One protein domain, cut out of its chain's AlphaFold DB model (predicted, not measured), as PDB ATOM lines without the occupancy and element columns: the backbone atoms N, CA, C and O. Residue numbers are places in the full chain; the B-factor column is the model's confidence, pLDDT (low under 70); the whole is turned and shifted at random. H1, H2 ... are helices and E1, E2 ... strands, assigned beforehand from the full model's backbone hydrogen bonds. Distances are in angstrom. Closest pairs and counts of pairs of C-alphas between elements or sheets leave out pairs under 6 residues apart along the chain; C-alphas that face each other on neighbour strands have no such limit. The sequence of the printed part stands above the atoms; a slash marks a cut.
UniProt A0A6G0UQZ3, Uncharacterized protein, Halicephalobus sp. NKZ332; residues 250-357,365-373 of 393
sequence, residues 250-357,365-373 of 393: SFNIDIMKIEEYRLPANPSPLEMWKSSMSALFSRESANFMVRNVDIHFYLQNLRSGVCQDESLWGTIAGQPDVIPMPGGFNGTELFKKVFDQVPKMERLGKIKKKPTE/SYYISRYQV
ATOM      1  N   SER A 250      16.601 -12.993  38.545       89.38
ATOM      2  CA  SER A 250      15.766 -12.129  39.388       89.38
ATOM      3  C   SER A 250      16.306 -10.708  39.504       89.38
ATOM      4  O   SER A 250      17.513 -10.490  39.649       89.38
ATOM      5  N   PHE A 251      15.364  -9.768  39.512       91.25
ATOM      6  CA  PHE A 251      15.540  -8.379  39.891       91.25
ATOM      7  C   PHE A 251      15.515  -8.296  41.420       91.25
ATOM      8  O   PHE A 251      14.565  -8.738  42.062       91.25
ATOM      9  N   ASN A 252      16.573  -7.759  42.013       87.25
ATOM     10  CA  ASN A 252      16.736  -7.659  43.455       87.25
ATOM     11  C   ASN A 252      16.843  -6.182  43.856       87.25
ATOM     12  O   ASN A 252      17.822  -5.505  43.522       87.25
ATOM     13  N   ILE A 253      15.826  -5.716  44.578       84.06
ATOM     14  CA  ILE A 253      15.633  -4.326  44.992       84.06
ATOM     15  C   ILE A 253      14.684  -4.270  46.199       84.06
ATOM     16  O   ILE A 253      13.833  -5.149  46.348       84.06
ATOM     17  N   ASP A 254      14.826  -3.275  47.074       77.62
ATOM     18  CA  ASP A 254      13.837  -2.985  48.114       77.62
ATOM     19  C   ASP A 254      12.592  -2.308  47.554       77.62
ATOM     20  O   ASP A 254      12.609  -1.608  46.547       77.62
ATOM     21  N   ILE A 255      11.501  -2.483  48.294       78.06
ATOM     22  CA  ILE A 255      10.239  -1.801  48.062       78.06
ATOM     23  C   ILE A 255       9.748  -1.182  49.367       78.06
ATOM     24  O   ILE A 255       9.667  -1.845  50.405       78.06
ATOM     25  N   MET A 256       9.371   0.088  49.285       81.69
ATOM     26  CA  MET A 256       8.685   0.873  50.302       81.69
ATOM     27  C   MET A 256       7.579   1.699  49.641       81.69
ATOM     28  O   MET A 256       7.625   1.979  48.442       81.69
ATOM     29  N   LYS A 257       6.591   2.139  50.426       83.62
ATOM     30  CA  LYS A 257       5.645   3.149  49.941       83.62
ATOM     31  C   LYS A 257       6.375   4.471  49.735       83.62
ATOM     32  O   LYS A 257       7.110   4.905  50.621       83.62
ATOM     33  N   ILE A 258       6.161   5.086  48.579       84.38
ATOM     34  CA  ILE A 258       6.632   6.444  48.322       84.38
ATOM     35  C   ILE A 258       5.828   7.441  49.157       84.38
ATOM     36  O   ILE A 258       4.632   7.256  49.394       84.38
ATOM     37  N   GLU A 259       6.493   8.483  49.641       85.19
ATOM     38  CA  GLU A 259       5.836   9.550  50.381       85.19
ATOM     39  C   GLU A 259       4.974  10.422  49.448       85.19
ATOM     40  O   GLU A 259       5.436  10.827  48.382       85.19
ATOM     41  N   GLU A 260       3.741  10.755  49.853       83.44
ATOM     42  CA  GLU A 260       2.768  11.468  49.000       83.44
ATOM     43  C   GLU A 260       3.305  12.793  48.440       83.44
ATOM     44  O   GLU A 260       3.093  13.100  47.272       83.44
ATOM     45  N   TYR A 261       4.074  13.549  49.233       83.81
ATOM     46  CA  TYR A 261       4.654  14.830  48.810       83.81
ATOM     47  C   TYR A 261       5.733  14.700  47.720       83.81
ATOM     48  O   TYR A 261       6.116  15.706  47.125       83.81
ATOM     49  N   ARG A 262       6.264  13.491  47.480       84.81
ATOM     50  CA  ARG A 262       7.241  13.234  46.412       84.81
ATOM     51  C   ARG A 262       6.569  12.933  45.082       84.81
ATOM     52  O   ARG A 262       7.247  12.983  44.060       84.81
ATOM     53  N   LEU A 263       5.279  12.597  45.080       81.38
ATOM     54  CA  LEU A 263       4.575  12.215  43.864       81.38
ATOM     55  C   LEU A 263       4.585  13.369  42.847       81.38
ATOM     56  O   LEU A 263       4.397  14.527  43.226       81.38
ATOM     57  N   PRO A 264       4.811  13.074  41.556       77.00
ATOM     58  CA  PRO A 264       4.730  14.082  40.511       77.00
ATOM     59  C   PRO A 264       3.308  14.647  40.415       77.00
ATOM     60  O   PRO A 264       2.329  13.933  40.627       77.00
ATOM     61  N   ALA A 265       3.196  15.927  40.044       71.31
ATOM     62  CA  ALA A 265       1.910  16.622  39.920       71.31
ATOM     63  C   ALA A 265       0.945  15.933  38.935       71.31
ATOM     64  O   ALA A 265      -0.265  15.950  39.142       71.31
ATOM     65  N   ASN A 266       1.497  15.294  37.897       73.81
ATOM     66  CA  ASN A 266       0.775  14.389  37.011       73.81
ATOM     67  C   ASN A 266       1.188  12.948  37.348       73.81
ATOM     68  O   ASN A 266       2.259  12.512  36.910       73.81
ATOM     69  N   PRO A 267       0.392  12.219  38.148       64.94
ATOM     70  CA  PRO A 267       0.757  10.880  38.577       64.94
ATOM     71  C   PRO A 267       0.834   9.927  37.384       64.94
ATOM     72  O   PRO A 267      -0.015   9.935  36.491       64.94
ATOM     73  N   SER A 268       1.875   9.096  37.382       71.19
ATOM     74  CA  SER A 268       1.998   7.976  36.451       71.19
ATOM     75  C   SER A 268       0.792   7.037  36.603       71.19
ATOM     76  O   SER A 268       0.330   6.849  37.729       71.19
ATOM     77  N   PRO A 269       0.305   6.386  35.527       75.56
ATOM     78  CA  PRO A 269      -0.674   5.303  35.661       75.56
ATOM     79  C   PRO A 269      -0.119   4.101  36.448       75.56
ATOM     80  O   PRO A 269      -0.876   3.225  36.855       75.56
ATOM     81  N   LEU A 270       1.200   4.059  36.645       83.06
ATOM     82  CA  LEU A 270       1.908   3.055  37.420       83.06
ATOM     83  C   LEU A 270       1.862   3.374  38.919       83.06
ATOM     84  O   LEU A 270       2.184   4.492  39.328       83.06
ATOM     85  N   GLU A 271       1.568   2.366  39.745       85.88
ATOM     86  CA  GLU A 271       1.746   2.454  41.196       85.88
ATOM     87  C   GLU A 271       3.233   2.671  41.499       85.88
ATOM     88  O   GLU A 271       4.076   1.835  41.175       85.88
ATOM     89  N   MET A 272       3.561   3.819  42.095       87.81
ATOM     90  CA  MET A 272       4.942   4.196  42.374       87.81
ATOM     91  C   MET A 272       5.441   3.554  43.667       87.81
ATOM     92  O   MET A 272       4.844   3.705  44.736       87.81
ATOM     93  N   TRP A 273       6.598   2.910  43.575       88.06
ATOM     94  CA  TRP A 273       7.299   2.313  44.701       88.06
ATOM     95  C   TRP A 273       8.597   3.062  44.974       88.06
ATOM     96  O   TRP A 273       9.345   3.388  44.056       88.06
ATOM     97  N   LYS A 274       8.886   3.297  46.254       86.19
ATOM     98  CA  LYS A 274      10.195   3.767  46.708       86.19
ATOM     99  C   LYS A 274      11.137   2.575  46.854       86.19
ATOM    100  O   LYS A 274      10.741   1.517  47.333       86.19
ATOM    101  N   SER A 275      12.384   2.772  46.465       85.00
ATOM    102  CA  SER A 275      13.444   1.774  46.393       85.00
ATOM    103  C   SER A 275      14.813   2.445  46.512       85.00
ATOM    104  O   SER A 275      14.949   3.651  46.336       85.00
ATOM    105  N   SER A 276      15.846   1.674  46.812       81.19
ATOM    106  CA  SER A 276      17.227   2.128  46.776       81.19
ATOM    107  C   SER A 276      17.635   2.487  45.350       81.19
ATOM    108  O   SER A 276      17.197   1.876  44.377       81.19
ATOM    109  N   MET A 277      18.570   3.422  45.212       79.94
ATOM    110  CA  MET A 277      19.234   3.640  43.927       79.94
ATOM    111  C   MET A 277      20.044   2.428  43.466       79.94
ATOM    112  O   MET A 277      20.239   2.224  42.266       79.94
ATOM    113  N   SER A 278      20.544   1.626  44.409       80.81
ATOM    114  CA  SER A 278      21.268   0.413  44.064       80.81
ATOM    115  C   SER A 278      20.285  -0.690  43.731       80.81
ATOM    116  O   SER A 278      19.585  -1.199  44.596       80.81
ATOM    117  N   ALA A 279      20.276  -1.075  42.464       82.06
ATOM    118  CA  ALA A 279      19.533  -2.214  41.963       82.06
ATOM    119  C   ALA A 279      20.491  -3.284  41.435       82.06
ATOM    120  O   ALA A 279      21.577  -2.973  40.931       82.06
ATOM    121  N   LEU A 280      20.075  -4.547  41.555       91.56
ATOM    122  CA  LEU A 280      20.726  -5.678  40.903       91.56
ATOM    123  C   LEU A 280      19.731  -6.358  39.978       91.56
ATOM    124  O   LEU A 280      18.677  -6.810  40.421       91.56
ATOM    125  N   PHE A 281      20.067  -6.456  38.700       95.62
ATOM    126  CA  PHE A 281      19.179  -7.048  37.704       95.62
ATOM    127  C   PHE A 281      19.959  -7.707  36.579       95.62
ATOM    128  O   PHE A 281      21.130  -7.408  36.337       95.62
ATOM    129  N   SER A 282      19.311  -8.647  35.900       97.88
ATOM    130  CA  SER A 282      19.940  -9.408  34.828       97.88
ATOM    131  C   SER A 282      20.113  -8.568  33.562       97.88
ATOM    132  O   SER A 282      19.432  -7.558  33.348       97.88
ATOM    133  N   ARG A 283      20.984  -9.020  32.660       98.12
ATOM    134  CA  ARG A 283      21.078  -8.430  31.320       98.12
ATOM    135  C   ARG A 283      19.781  -8.556  30.523       98.12
ATOM    136  O   ARG A 283      19.511  -7.709  29.679       98.12
ATOM    137  N   GLU A 284      18.982  -9.588  30.773       98.25
ATOM    138  CA  GLU A 284      17.665  -9.744  30.153       98.25
ATOM    139  C   GLU A 284      16.720  -8.617  30.589       98.25
ATOM    140  O   GLU A 284      16.142  -7.944  29.737       98.25
ATOM    141  N   SER A 285      16.661  -8.335  31.895       98.06
ATOM    142  CA  SER A 285      15.904  -7.209  32.459       98.06
ATOM    143  C   SER A 285      16.372  -5.881  31.861       98.06
ATOM    144  O   SER A 285      15.555  -5.074  31.423       98.06
ATOM    145  N   ALA A 286      17.691  -5.682  31.765       98.06
ATOM    146  CA  ALA A 286      18.269  -4.490  31.153       98.06
ATOM    147  C   ALA A 286      17.883  -4.342  29.677       98.06
ATOM    148  O   ALA A 286      17.413  -3.286  29.264       98.06
ATOM    149  N   ASN A 287      18.013  -5.416  28.896       98.12
ATOM    150  CA  ASN A 287      17.644  -5.439  27.486       98.12
ATOM    151  C   ASN A 287      16.174  -5.101  27.252       98.12
ATOM    152  O   ASN A 287      15.876  -4.391  26.289       98.12
ATOM    153  N   PHE A 288      15.293  -5.625  28.103       98.25
ATOM    154  CA  PHE A 288      13.869  -5.336  28.075       98.25
ATOM    155  C   PHE A 288      13.612  -3.858  28.374       98.25
ATOM    156  O   PHE A 288      12.977  -3.171  27.575       98.25
ATOM    157  N   MET A 289      14.152  -3.341  29.480       96.12
ATOM    158  CA  MET A 289      13.788  -2.003  29.938       96.12
ATOM    159  C   MET A 289      14.345  -0.874  29.070       96.12
ATOM    160  O   MET A 289      13.614   0.070  28.785       96.12
ATOM    161  N   VAL A 290      15.567  -1.003  28.538       97.06
ATOM    162  CA  VAL A 290      16.136   0.003  27.615       97.06
ATOM    163  C   VAL A 290      15.520  -0.026  26.213       97.06
ATOM    164  O   VAL A 290      15.890   0.776  25.363       97.06
ATOM    165  N   ARG A 291      14.583  -0.938  25.930       96.88
ATOM    166  CA  ARG A 291      13.840  -0.987  24.656       96.88
ATOM    167  C   ARG A 291      12.340  -0.762  24.821       96.88
ATOM    168  O   ARG A 291      11.630  -0.655  23.826       96.88
ATOM    169  N   ASN A 292      11.851  -0.699  26.055       96.00
ATOM    170  CA  ASN A 292      10.435  -0.538  26.346       96.00
ATOM    171  C   ASN A 292      10.062   0.954  26.373       96.00
ATOM    172  O   ASN A 292      10.584   1.714  27.189       96.00
ATOM    173  N   VAL A 293       9.161   1.378  25.484       93.06
ATOM    174  CA  VAL A 293       8.775   2.792  25.321       93.06
ATOM    175  C   VAL A 293       8.073   3.347  26.565       93.06
ATOM    176  O   VAL A 293       8.351   4.480  26.956       93.06
ATOM    177  N   ASP A 294       7.244   2.546  27.235       91.06
ATOM    178  CA  ASP A 294       6.517   2.966  28.439       91.06
ATOM    179  C   ASP A 294       7.473   3.236  29.604       91.06
ATOM    180  O   ASP A 294       7.291   4.193  30.356       91.06
ATOM    181  N   ILE A 295       8.548   2.449  29.718       94.25
ATOM    182  CA  ILE A 295       9.593   2.681  30.722       94.25
ATOM    183  C   ILE A 295      10.359   3.978  30.433       94.25
ATOM    184  O   ILE A 295      10.639   4.728  31.368       94.25
ATOM    185  N   HIS A 296      10.654   4.296  29.167       93.19
ATOM    186  CA  HIS A 296      11.280   5.582  28.828       93.19
ATOM    187  C   HIS A 296      10.356   6.752  29.144       93.19
ATOM    188  O   HIS A 296      10.803   7.752  29.704       93.19
ATOM    189  N   PHE A 297       9.070   6.626  28.817       90.44
ATOM    190  CA  PHE A 297       8.075   7.635  29.155       90.44
ATOM    191  C   PHE A 297       7.984   7.834  30.674       90.44
ATOM    192  O   PHE A 297       8.033   8.966  31.154       90.44
ATOM    193  N   TYR A 298       7.951   6.740  31.442       90.50
ATOM    194  CA  TYR A 298       7.962   6.793  32.899       90.50
ATOM    195  C   TYR A 298       9.227   7.463  33.448       90.50
ATOM    196  O   TYR A 298       9.113   8.377  34.263       90.50
ATOM    197  N   LEU A 299      10.413   7.088  32.953       92.12
ATOM    198  CA  LEU A 299      11.677   7.728  33.317       92.12
ATOM    199  C   LEU A 299      11.614   9.242  33.085       92.12
ATOM    200  O   LEU A 299      11.995  10.003  33.965       92.12
ATOM    201  N   GLN A 300      11.093   9.706  31.945       90.44
ATOM    202  CA  GLN A 300      10.970  11.144  31.686       90.44
ATOM    203  C   GLN A 300       9.976  11.836  32.630       90.44
ATOM    204  O   GLN A 300      10.235  12.962  33.055       90.44
ATOM    205  N   ASN A 301       8.886  11.171  33.018       88.31
ATOM    206  CA  ASN A 301       7.915  11.727  33.969       88.31
ATOM    207  C   ASN A 301       8.505  11.951  35.370       88.31
ATOM    208  O   ASN A 301       8.079  12.880  36.066       88.31
ATOM    209  N   LEU A 302       9.529  11.179  35.760       89.12
ATOM    210  CA  LEU A 302      10.242  11.358  37.032       89.12
ATOM    211  C   LEU A 302      10.893  12.743  37.173       89.12
ATOM    212  O   LEU A 302      11.149  13.180  38.290       89.12
ATOM    213  N   ARG A 303      11.100  13.481  36.074       88.62
ATOM    214  CA  ARG A 303      11.594  14.871  36.103       88.62
ATOM    215  C   ARG A 303      10.721  15.824  36.912       88.62
ATOM    216  O   ARG A 303      11.220  16.826  37.407       88.62
ATOM    217  N   SER A 304       9.423  15.541  36.996       84.50
ATOM    218  CA  SER A 304       8.439  16.422  37.636       84.50
ATOM    219  C   SER A 304       8.215  16.138  39.126       84.50
ATOM    220  O   SER A 304       7.509  16.899  39.784       84.50
ATOM    221  N   GLY A 305       8.780  15.050  39.660       80.94
ATOM    222  CA  GLY A 305       8.654  14.680  41.071       80.94
ATOM    223  C   GLY A 305       9.842  15.142  41.919       80.94
ATOM    224  O   GLY A 305      10.875  15.565  41.405       80.94
ATOM    225  N   VAL A 306       9.720  15.001  43.240       83.25
ATOM    226  CA  VAL A 306      10.779  15.372  44.199       83.25
ATOM    227  C   VAL A 306      11.579  14.136  44.614       83.25
ATOM    228  O   VAL A 306      10.976  13.139  45.017       83.25
ATOM    229  N   CYS A 307      12.917  14.195  44.551       84.69
ATOM    230  CA  CYS A 307      13.812  13.076  44.889       84.69
ATOM    231  C   CYS A 307      13.396  11.776  44.168       84.69
ATOM    232  O   CYS A 307      13.057  10.786  44.806       84.69
ATOM    233  N   GLN A 308      13.289  11.773  42.841       84.62
ATOM    234  CA  GLN A 308      12.796  10.592  42.104       84.62
ATOM    235  C   GLN A 308      13.887   9.568  41.769       84.62
ATOM    236  O   GLN A 308      13.645   8.571  41.093       84.62
ATOM    237  N   ASP A 309      15.095   9.783  42.271       81.50
ATOM    238  CA  ASP A 309      16.213   8.856  42.167       81.50
ATOM    239  C   ASP A 309      15.940   7.503  42.849       81.50
ATOM    240  O   ASP A 309      16.477   6.474  42.442       81.50
ATOM    241  N   GLU A 310      15.013   7.482  43.807       86.50
ATOM    242  CA  GLU A 310      14.579   6.295  44.547       86.50
ATOM    243  C   GLU A 310      13.292   5.642  44.010       86.50
ATOM    244  O   GLU A 310      12.804   4.682  44.601       86.50
ATOM    245  N   SER A 311      12.679   6.133  42.930       89.19
ATOM    246  CA  SER A 311      11.351   5.651  42.500       89.19
ATOM    247  C   SER A 311      11.344   4.842  41.205       89.19
ATOM    248  O   SER A 311      10.326   4.232  40.878       89.19
ATOM    249  N   LEU A 312      12.459   4.777  40.470       92.12
ATOM    250  CA  LEU A 312      12.491   4.083  39.182       92.12
ATOM    251  C   LEU A 312      12.438   2.558  39.333       92.12
ATOM    252  O   LEU A 312      11.500   1.919  38.852       92.12
ATOM    253  N   TRP A 313      13.458   1.970  39.965       93.00
ATOM    254  CA  TRP A 313      13.720   0.529  39.898       93.00
ATOM    255  C   TRP A 313      12.601  -0.304  40.511       93.00
ATOM    256  O   TRP A 313      12.105  -1.230  39.870       93.00
ATOM    257  N   GLY A 314      12.170   0.055  41.724       90.81
ATOM    258  CA  GLY A 314      11.065  -0.619  42.395       90.81
ATOM    259  C   GLY A 314       9.764  -0.550  41.593       90.81
ATOM    260  O   GLY A 314       9.050  -1.546  41.494       90.81
ATOM    261  N   THR A 315       9.486   0.592  40.957       92.50
ATOM    262  CA  THR A 315       8.257   0.792  40.178       92.50
ATOM    263  C   THR A 315       8.218  -0.074  38.924       92.50
ATOM    264  O   THR A 315       7.227  -0.770  38.699       92.50
ATOM    265  N   ILE A 316       9.287  -0.070  38.120       94.00
ATOM    266  CA  ILE A 316       9.306  -0.807  36.845       94.00
ATOM    267  C   ILE A 316       9.450  -2.321  37.034       94.00
ATOM    268  O   ILE A 316       9.009  -3.084  36.179       94.00
ATOM    269  N   ALA A 317      10.057  -2.770  38.138       94.19
ATOM    270  CA  ALA A 317      10.198  -4.193  38.452       94.19
ATOM    271  C   ALA A 317       9.000  -4.766  39.228       94.19
ATOM    272  O   ALA A 317       8.815  -5.981  39.228       94.19
ATOM    273  N   GLY A 318       8.214  -3.907  39.887       92.38
ATOM    274  CA  GLY A 318       7.162  -4.276  40.836       92.38
ATOM    275  C   GLY A 318       5.752  -4.435  40.258       92.38
ATOM    276  O   GLY A 318       4.813  -4.633  41.027       92.38
ATOM    277  N   GLN A 319       5.561  -4.307  38.943       89.94
ATOM    278  CA  GLN A 319       4.228  -4.253  38.319       89.94
ATOM    279  C   GLN A 319       4.083  -5.254  37.172       89.94
ATOM    280  O   GLN A 319       3.964  -4.847  36.019       89.94
ATOM    281  N   PRO A 320       4.064  -6.566  37.467       90.75
ATOM    282  CA  PRO A 320       4.140  -7.612  36.450       90.75
ATOM    283  C   PRO A 320       2.954  -7.604  35.475       90.75
ATOM    284  O   PRO A 320       3.114  -8.038  34.338       90.75
ATOM    285  N   ASP A 321       1.796  -7.086  35.899       90.44
ATOM    286  CA  ASP A 321       0.576  -7.029  35.084       90.44
ATOM    287  C   ASP A 321       0.601  -5.902  34.035       90.44
ATOM    288  O   ASP A 321      -0.118  -5.972  33.042       90.44
ATOM    289  N   VAL A 322       1.429  -4.869  34.243       91.25
ATOM    290  CA  VAL A 322       1.551  -3.710  33.339       91.25
ATOM    291  C   VAL A 322       2.896  -3.721  32.619       91.25
ATOM    292  O   VAL A 322       2.972  -3.528  31.408       91.25
ATOM    293  N   ILE A 323       3.969  -3.985  33.363       93.44
ATOM    294  CA  ILE A 323       5.337  -4.094  32.875       93.44
ATOM    295  C   ILE A 323       5.815  -5.517  33.196       93.44
ATOM    296  O   ILE A 323       6.245  -5.774  34.323       93.44
ATOM    297  N   PRO A 324       5.787  -6.451  32.226       94.19
ATOM    298  CA  PRO A 324       6.238  -7.828  32.427       94.19
ATOM    299  C   PRO A 324       7.776  -7.903  32.448       94.19
ATOM    300  O   PRO A 324       8.406  -8.532  31.599       94.19
ATOM    301  N   MET A 325       8.391  -7.215  33.412       96.38
ATOM    302  CA  MET A 325       9.835  -7.117  33.588       96.38
ATOM    303  C   MET A 325      10.442  -8.514  33.787       96.38
ATOM    304  O   MET A 325      10.073  -9.199  34.747       96.38
ATOM    305  N   PRO A 326      11.417  -8.941  32.959       96.75
ATOM    306  CA  PRO A 326      12.152 -10.175  33.202       96.75
ATOM    307  C   PRO A 326      12.800 -10.157  34.587       96.75
ATOM    308  O   PRO A 326      13.519  -9.218  34.938       96.75
ATOM    309  N   GLY A 327      12.515 -11.177  35.393       93.69
ATOM    310  CA  GLY A 327      12.977 -11.250  36.780       93.69
ATOM    311  C   GLY A 327      12.269 -10.306  37.759       93.69
ATOM    312  O   GLY A 327      12.668 -10.278  38.921       93.69
ATOM    313  N   GLY A 328      11.252  -9.555  37.323       92.75
ATOM    314  CA  GLY A 328      10.423  -8.705  38.178       92.75
ATOM    315  C   GLY A 328       9.588  -9.493  39.193       92.75
ATOM    316  O   GLY A 328       9.594 -10.727  39.233       92.75
ATOM    317  N   PHE A 329       8.864  -8.770  40.038       89.75
ATOM    318  CA  PHE A 329       8.077  -9.313  41.146       89.75
ATOM    319  C   PHE A 329       6.780  -8.519  41.319       89.75
ATOM    320  O   PHE A 329       6.642  -7.417  40.804       89.75
ATOM    321  N   ASN A 330       5.819  -9.053  42.075       90.50
ATOM    322  CA  ASN A 330       4.627  -8.296  42.453       90.50
ATOM    323  C   ASN A 330       4.950  -7.385  43.649       90.50
ATOM    324  O   ASN A 330       5.125  -7.862  44.773       90.50
ATOM    325  N   GLY A 331       5.065  -6.078  43.405       87.62
ATOM    326  CA  GLY A 331       5.434  -5.074  44.404       87.62
ATOM    327  C   GLY A 331       4.425  -4.982  45.545       87.62
ATOM    328  O   GLY A 331       4.824  -4.933  46.707       87.62
ATOM    329  N   THR A 332       3.127  -5.068  45.245       87.50
ATOM    330  CA  THR A 332       2.057  -5.054  46.252       87.50
ATOM    331  C   THR A 332       2.140  -6.269  47.177       87.50
ATOM    332  O   THR A 332       1.998  -6.138  48.395       87.50
ATOM    333  N   GLU A 333       2.374  -7.460  46.622       86.31
ATOM    334  CA  GLU A 333       2.537  -8.694  47.395       86.31
ATOM    335  C   GLU A 333       3.819  -8.661  48.233       86.31
ATOM    336  O   GLU A 333       3.779  -8.971  49.426       86.31
ATOM    337  N   LEU A 334       4.942  -8.238  47.639       81.56
ATOM    338  CA  LEU A 334       6.220  -8.118  48.337       81.56
ATOM    339  C   LEU A 334       6.125  -7.105  49.482       81.56
ATOM    340  O   LEU A 334       6.543  -7.405  50.599       81.56
ATOM    341  N   PHE A 335       5.514  -5.944  49.242       80.50
ATOM    342  CA  PHE A 335       5.284  -4.937  50.271       80.50
ATOM    343  C   PHE A 335       4.431  -5.490  51.415       80.50
ATOM    344  O   PHE A 335       4.821  -5.342  52.568       80.50
ATOM    345  N   LYS A 336       3.314  -6.179  51.129       79.81
ATOM    346  CA  LYS A 336       2.487  -6.828  52.166       79.81
ATOM    347  C   LYS A 336       3.296  -7.852  52.965       79.81
ATOM    348  O   LYS A 336       3.334  -7.773  54.188       79.81
ATOM    349  N   LYS A 337       4.029  -8.745  52.287       73.12
ATOM    350  CA  LYS A 337       4.883  -9.762  52.925       73.12
ATOM    351  C   LYS A 337       5.949  -9.146  53.838       73.12
ATOM    352  O   LYS A 337       6.194  -9.677  54.918       73.12
ATOM    353  N   VAL A 338       6.570  -8.038  53.435       67.31
ATOM    354  CA  VAL A 338       7.587  -7.333  54.236       67.31
ATOM    355  C   VAL A 338       6.937  -6.557  55.388       67.31
ATOM    356  O   VAL A 338       7.389  -6.644  56.528       67.31
ATOM    357  N   PHE A 339       5.847  -5.838  55.119       61.66
ATOM    358  CA  PHE A 339       5.154  -4.978  56.080       61.66
ATOM    359  C   PHE A 339       4.432  -5.768  57.182       61.66
ATOM    360  O   PHE A 339       4.433  -5.348  58.342       61.66
ATOM    361  N   ASP A 340       3.856  -6.925  56.854       57.88
ATOM    362  CA  ASP A 340       3.140  -7.775  57.811       57.88
ATOM    363  C   ASP A 340       4.088  -8.522  58.758       57.88
ATOM    364  O   ASP A 340       3.693  -8.878  59.869       57.88
ATOM    365  N   GLN A 341       5.356  -8.689  58.374       53.59
ATOM    366  CA  GLN A 341       6.369  -9.377  59.178       53.59
ATOM    367  C   GLN A 341       7.113  -8.471  60.175       53.59
ATOM    368  O   GLN A 341       7.785  -8.989  61.066       53.59
ATOM    369  N   VAL A 342       6.986  -7.143  60.080       52.78
ATOM    370  CA  VAL A 342       7.602  -6.193  61.029       52.78
ATOM    371  C   VAL A 342       6.581  -5.829  62.115       52.78
ATOM    372  O   VAL A 342       5.490  -5.399  61.769       52.78
ATOM    373  N   PRO A 343       6.835  -5.948  63.428       54.25
ATOM    374  CA  PRO A 343       5.867  -5.565  64.466       54.25
ATOM    375  C   PRO A 343       5.441  -4.083  64.388       54.25
ATOM    376  O   PRO A 343       6.274  -3.196  64.220       54.25
ATOM    377  N   LYS A 344       4.143  -3.783  64.574       48.78
ATOM    378  CA  LYS A 344       3.532  -2.430  64.448       48.78
ATOM    379  C   LYS A 344       4.248  -1.314  65.240       48.78
ATOM    380  O   LYS A 344       4.178  -0.152  64.854       48.78
ATOM    381  N   MET A 345       4.947  -1.661  66.322       38.25
ATOM    382  CA  MET A 345       5.681  -0.726  67.192       38.25
ATOM    383  C   MET A 345       7.066  -0.323  66.651       38.25
ATOM    384  O   MET A 345       7.495   0.805  66.895       38.25
ATOM    385  N   GLU A 346       7.736  -1.185  65.875       48.41
ATOM    386  CA  GLU A 346       8.955  -0.822  65.126       48.41
ATOM    387  C   GLU A 346       8.611   0.071  63.926       48.41
ATOM    388  O   GLU A 346       9.339   1.014  63.627       48.41
ATOM    389  N   ARG A 347       7.431  -0.139  63.318       48.06
ATOM    390  CA  ARG A 347       6.911   0.667  62.195       48.06
ATOM    391  C   ARG A 347       6.704   2.151  62.534       48.06
ATOM    392  O   ARG A 347       6.697   2.977  61.632       48.06
ATOM    393  N   LEU A 348       6.511   2.497  63.812       40.97
ATOM    394  CA  LEU A 348       6.250   3.870  64.282       40.97
ATOM    395  C   LEU A 348       7.510   4.600  64.785       40.97
ATOM    396  O   LEU A 348       7.396   5.704  65.314       40.97
ATOM    397  N   GLY A 349       8.697   3.980  64.705       41.34
ATOM    398  CA  GLY A 349       9.951   4.572  65.193       41.34
ATOM    399  C   GLY A 349      10.029   4.763  66.716       41.34
ATOM    400  O   GLY A 349      10.969   5.382  67.210       41.34
ATOM    401  N   LYS A 350       9.058   4.233  67.477       36.84
ATOM    402  CA  LYS A 350       8.940   4.418  68.937       36.84
ATOM    403  C   LYS A 350       9.778   3.434  69.757       36.84
ATOM    404  O   LYS A 350       9.998   3.670  70.939       36.84
ATOM    405  N   ILE A 351      10.267   2.355  69.143       40.09
ATOM    406  CA  ILE A 351      11.202   1.409  69.760       40.09
ATOM    407  C   ILE A 351      12.419   1.288  68.839       40.09
ATOM    408  O   ILE A 351      12.364   0.620  67.814       40.09
ATOM    409  N   LYS A 352      13.540   1.921  69.210       39.19
ATOM    410  CA  LYS A 352      14.858   1.567  68.666       39.19
ATOM    411  C   LYS A 352      15.368   0.360  69.451       39.19
ATOM    412  O   LYS A 352      16.123   0.523  70.409       39.19
ATOM    413  N   LYS A 353      14.923  -0.851  69.106       39.12
ATOM    414  CA  LYS A 353      15.544  -2.060  69.657       39.12
ATOM    415  C   LYS A 353      16.989  -2.084  69.147       39.12
ATOM    416  O   LYS A 353      17.217  -2.073  67.940       39.12
ATOM    417  N   LYS A 354      17.975  -2.047  70.051       37.75
ATOM    418  CA  LYS A 354      19.346  -2.418  69.678       37.75
ATOM    419  C   LYS A 354      19.279  -3.885  69.233       37.75
ATOM    420  O   LYS A 354      18.781  -4.681  70.028       37.75
ATOM    421  N   PRO A 355      19.728  -4.239  68.018       37.53
ATOM    422  CA  PRO A 355      19.782  -5.636  67.605       37.53
ATOM    423  C   PRO A 355      20.608  -6.415  68.632       37.53
ATOM    424  O   PRO A 355      21.733  -6.014  68.939       37.53
ATOM    425  N   THR A 356      20.046  -7.473  69.209       36.88
ATOM    426  CA  THR A 356      20.824  -8.453  69.973       36.88
ATOM    427  C   THR A 356      21.507  -9.396  68.979       36.88
ATOM    428  O   THR A 356      20.958  -9.664  67.913       36.88
ATOM    429  N   GLU A 357      22.706  -9.894  69.301       36.62
ATOM    430  CA  GLU A 357      23.559 -10.713  68.408       36.62
ATOM    431  C   GLU A 357      22.865 -11.938  67.784       36.62
ATOM    432  O   GLU A 357      23.316 -12.436  66.756       36.62
ATOM    433  N   SER A 365      14.189  -6.260  52.454       48.44
ATOM    434  CA  SER A 365      13.485  -6.834  51.302       48.44
ATOM    435  C   SER A 365      14.392  -7.205  50.118       48.44
ATOM    436  O   SER A 365      13.884  -7.613  49.080       48.44
ATOM    437  N   TYR A 366      15.716  -7.073  50.262       52.84
ATOM    438  CA  TYR A 366      16.692  -7.168  49.181       52.84
ATOM    439  C   TYR A 366      18.126  -7.368  49.686       52.84
ATOM    440  O   TYR A 366      18.445  -7.073  50.843       52.84
ATOM    441  N   TYR A 367      18.999  -7.846  48.795       54.75
ATOM    442  CA  TYR A 367      20.422  -8.065  49.056       54.75
ATOM    443  C   TYR A 367      21.312  -7.121  48.250       54.75
ATOM    444  O   TYR A 367      21.336  -7.206  47.028       54.75
ATOM    445  N   ILE A 368      22.128  -6.294  48.905       58.31
ATOM    446  CA  ILE A 368      23.223  -5.582  48.234       58.31
ATOM    447  C   ILE A 368      24.488  -5.747  49.052       58.31
ATOM    448  O   ILE A 368      24.565  -5.315  50.199       58.31
ATOM    449  N   SER A 369      25.499  -6.366  48.448       55.50
ATOM    450  CA  SER A 369      26.804  -6.543  49.078       55.50
ATOM    451  C   SER A 369      27.647  -5.266  48.980       55.50
ATOM    452  O   SER A 369      28.640  -5.221  48.249       55.50
ATOM    453  N   ARG A 370      27.264  -4.231  49.726       58.41
ATOM    454  CA  ARG A 370      28.060  -3.006  49.869       58.41
ATOM    455  C   ARG A 370      27.990  -2.441  51.283       58.41
ATOM    456  O   ARG A 370      26.980  -2.592  51.969       58.41
ATOM    457  N   TYR A 371      29.066  -1.789  51.696       49.91
ATOM    458  CA  TYR A 371      29.118  -0.916  52.858       49.91
ATOM    459  C   TYR A 371      28.999   0.530  52.383       49.91
ATOM    460  O   TYR A 371      29.668   0.895  51.424       49.91
ATOM    461  N   GLN A 372      28.155   1.324  53.040       50.19
ATOM    462  CA  GLN A 372      27.905   2.722  52.691       50.19
ATOM    463  C   GLN A 372      27.798   3.555  53.973       50.19
ATOM    464  O   GLN A 372      27.134   3.135  54.927       50.19
ATOM    465  N   VAL A 373      28.428   4.733  53.995       43.12
ATOM    466  CA  VAL A 373      28.363   5.695  55.108       43.12
ATOM    467  C   VAL A 373      27.705   6.980  54.610       43.12
ATOM    468  O   VAL A 373      28.155   7.565  53.634       43.12
TER     469      VAL A 373
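AT A GLANCE: This is residues 250 to 357 and 365 to 373 of the 393 residues of an uncharacterized protein of Halicephalobus sp. NKZ332 (UniProt A0A6G0UQZ3). A body of little regular structure, mostly loops, has short helix H3 near its middle; H4 leads out to residues 348 to 357, which stick out. The 117 printed residues run E1, H1, H2, H3, H4, E2, mostly helix, 42 in named elements. The whole is compact, radius of gyration of the C-alphas 15.3 A, spanning 47 by 32 by 30 A.

HOW THE PARTS SIT: E1, residues 280 to 282, pairs with no named strand. A tight link joins it to H1, residues 283 to 289. H2, residues 293 to 304, and H3, residues 312 to 317, form a hairpin; their closest C-alphas, of Leu 299 and Leu 312, are 7.0 A apart. H4, residues 331 to 341, is apart from E2, residues 370 to 372. O i to N i+4 pairs are within hydrogen-bond range throughout H1 and H3, 6 of 8 in H2, 6 of 7 in H4.

IN THESE COORDINATES: H2 is 18.4 A long, from C-alpha 293 (8.775, 2.792, 25.321). E2 ends at C-alpha 372 (27.905, 2.722, 52.691).

THE WHOLE: Across the cut, C-alphas 357 and 365 are 20.2 A apart. H3 to H4 is a long link. Among residues with pLDDT under 70 are 338 to 357.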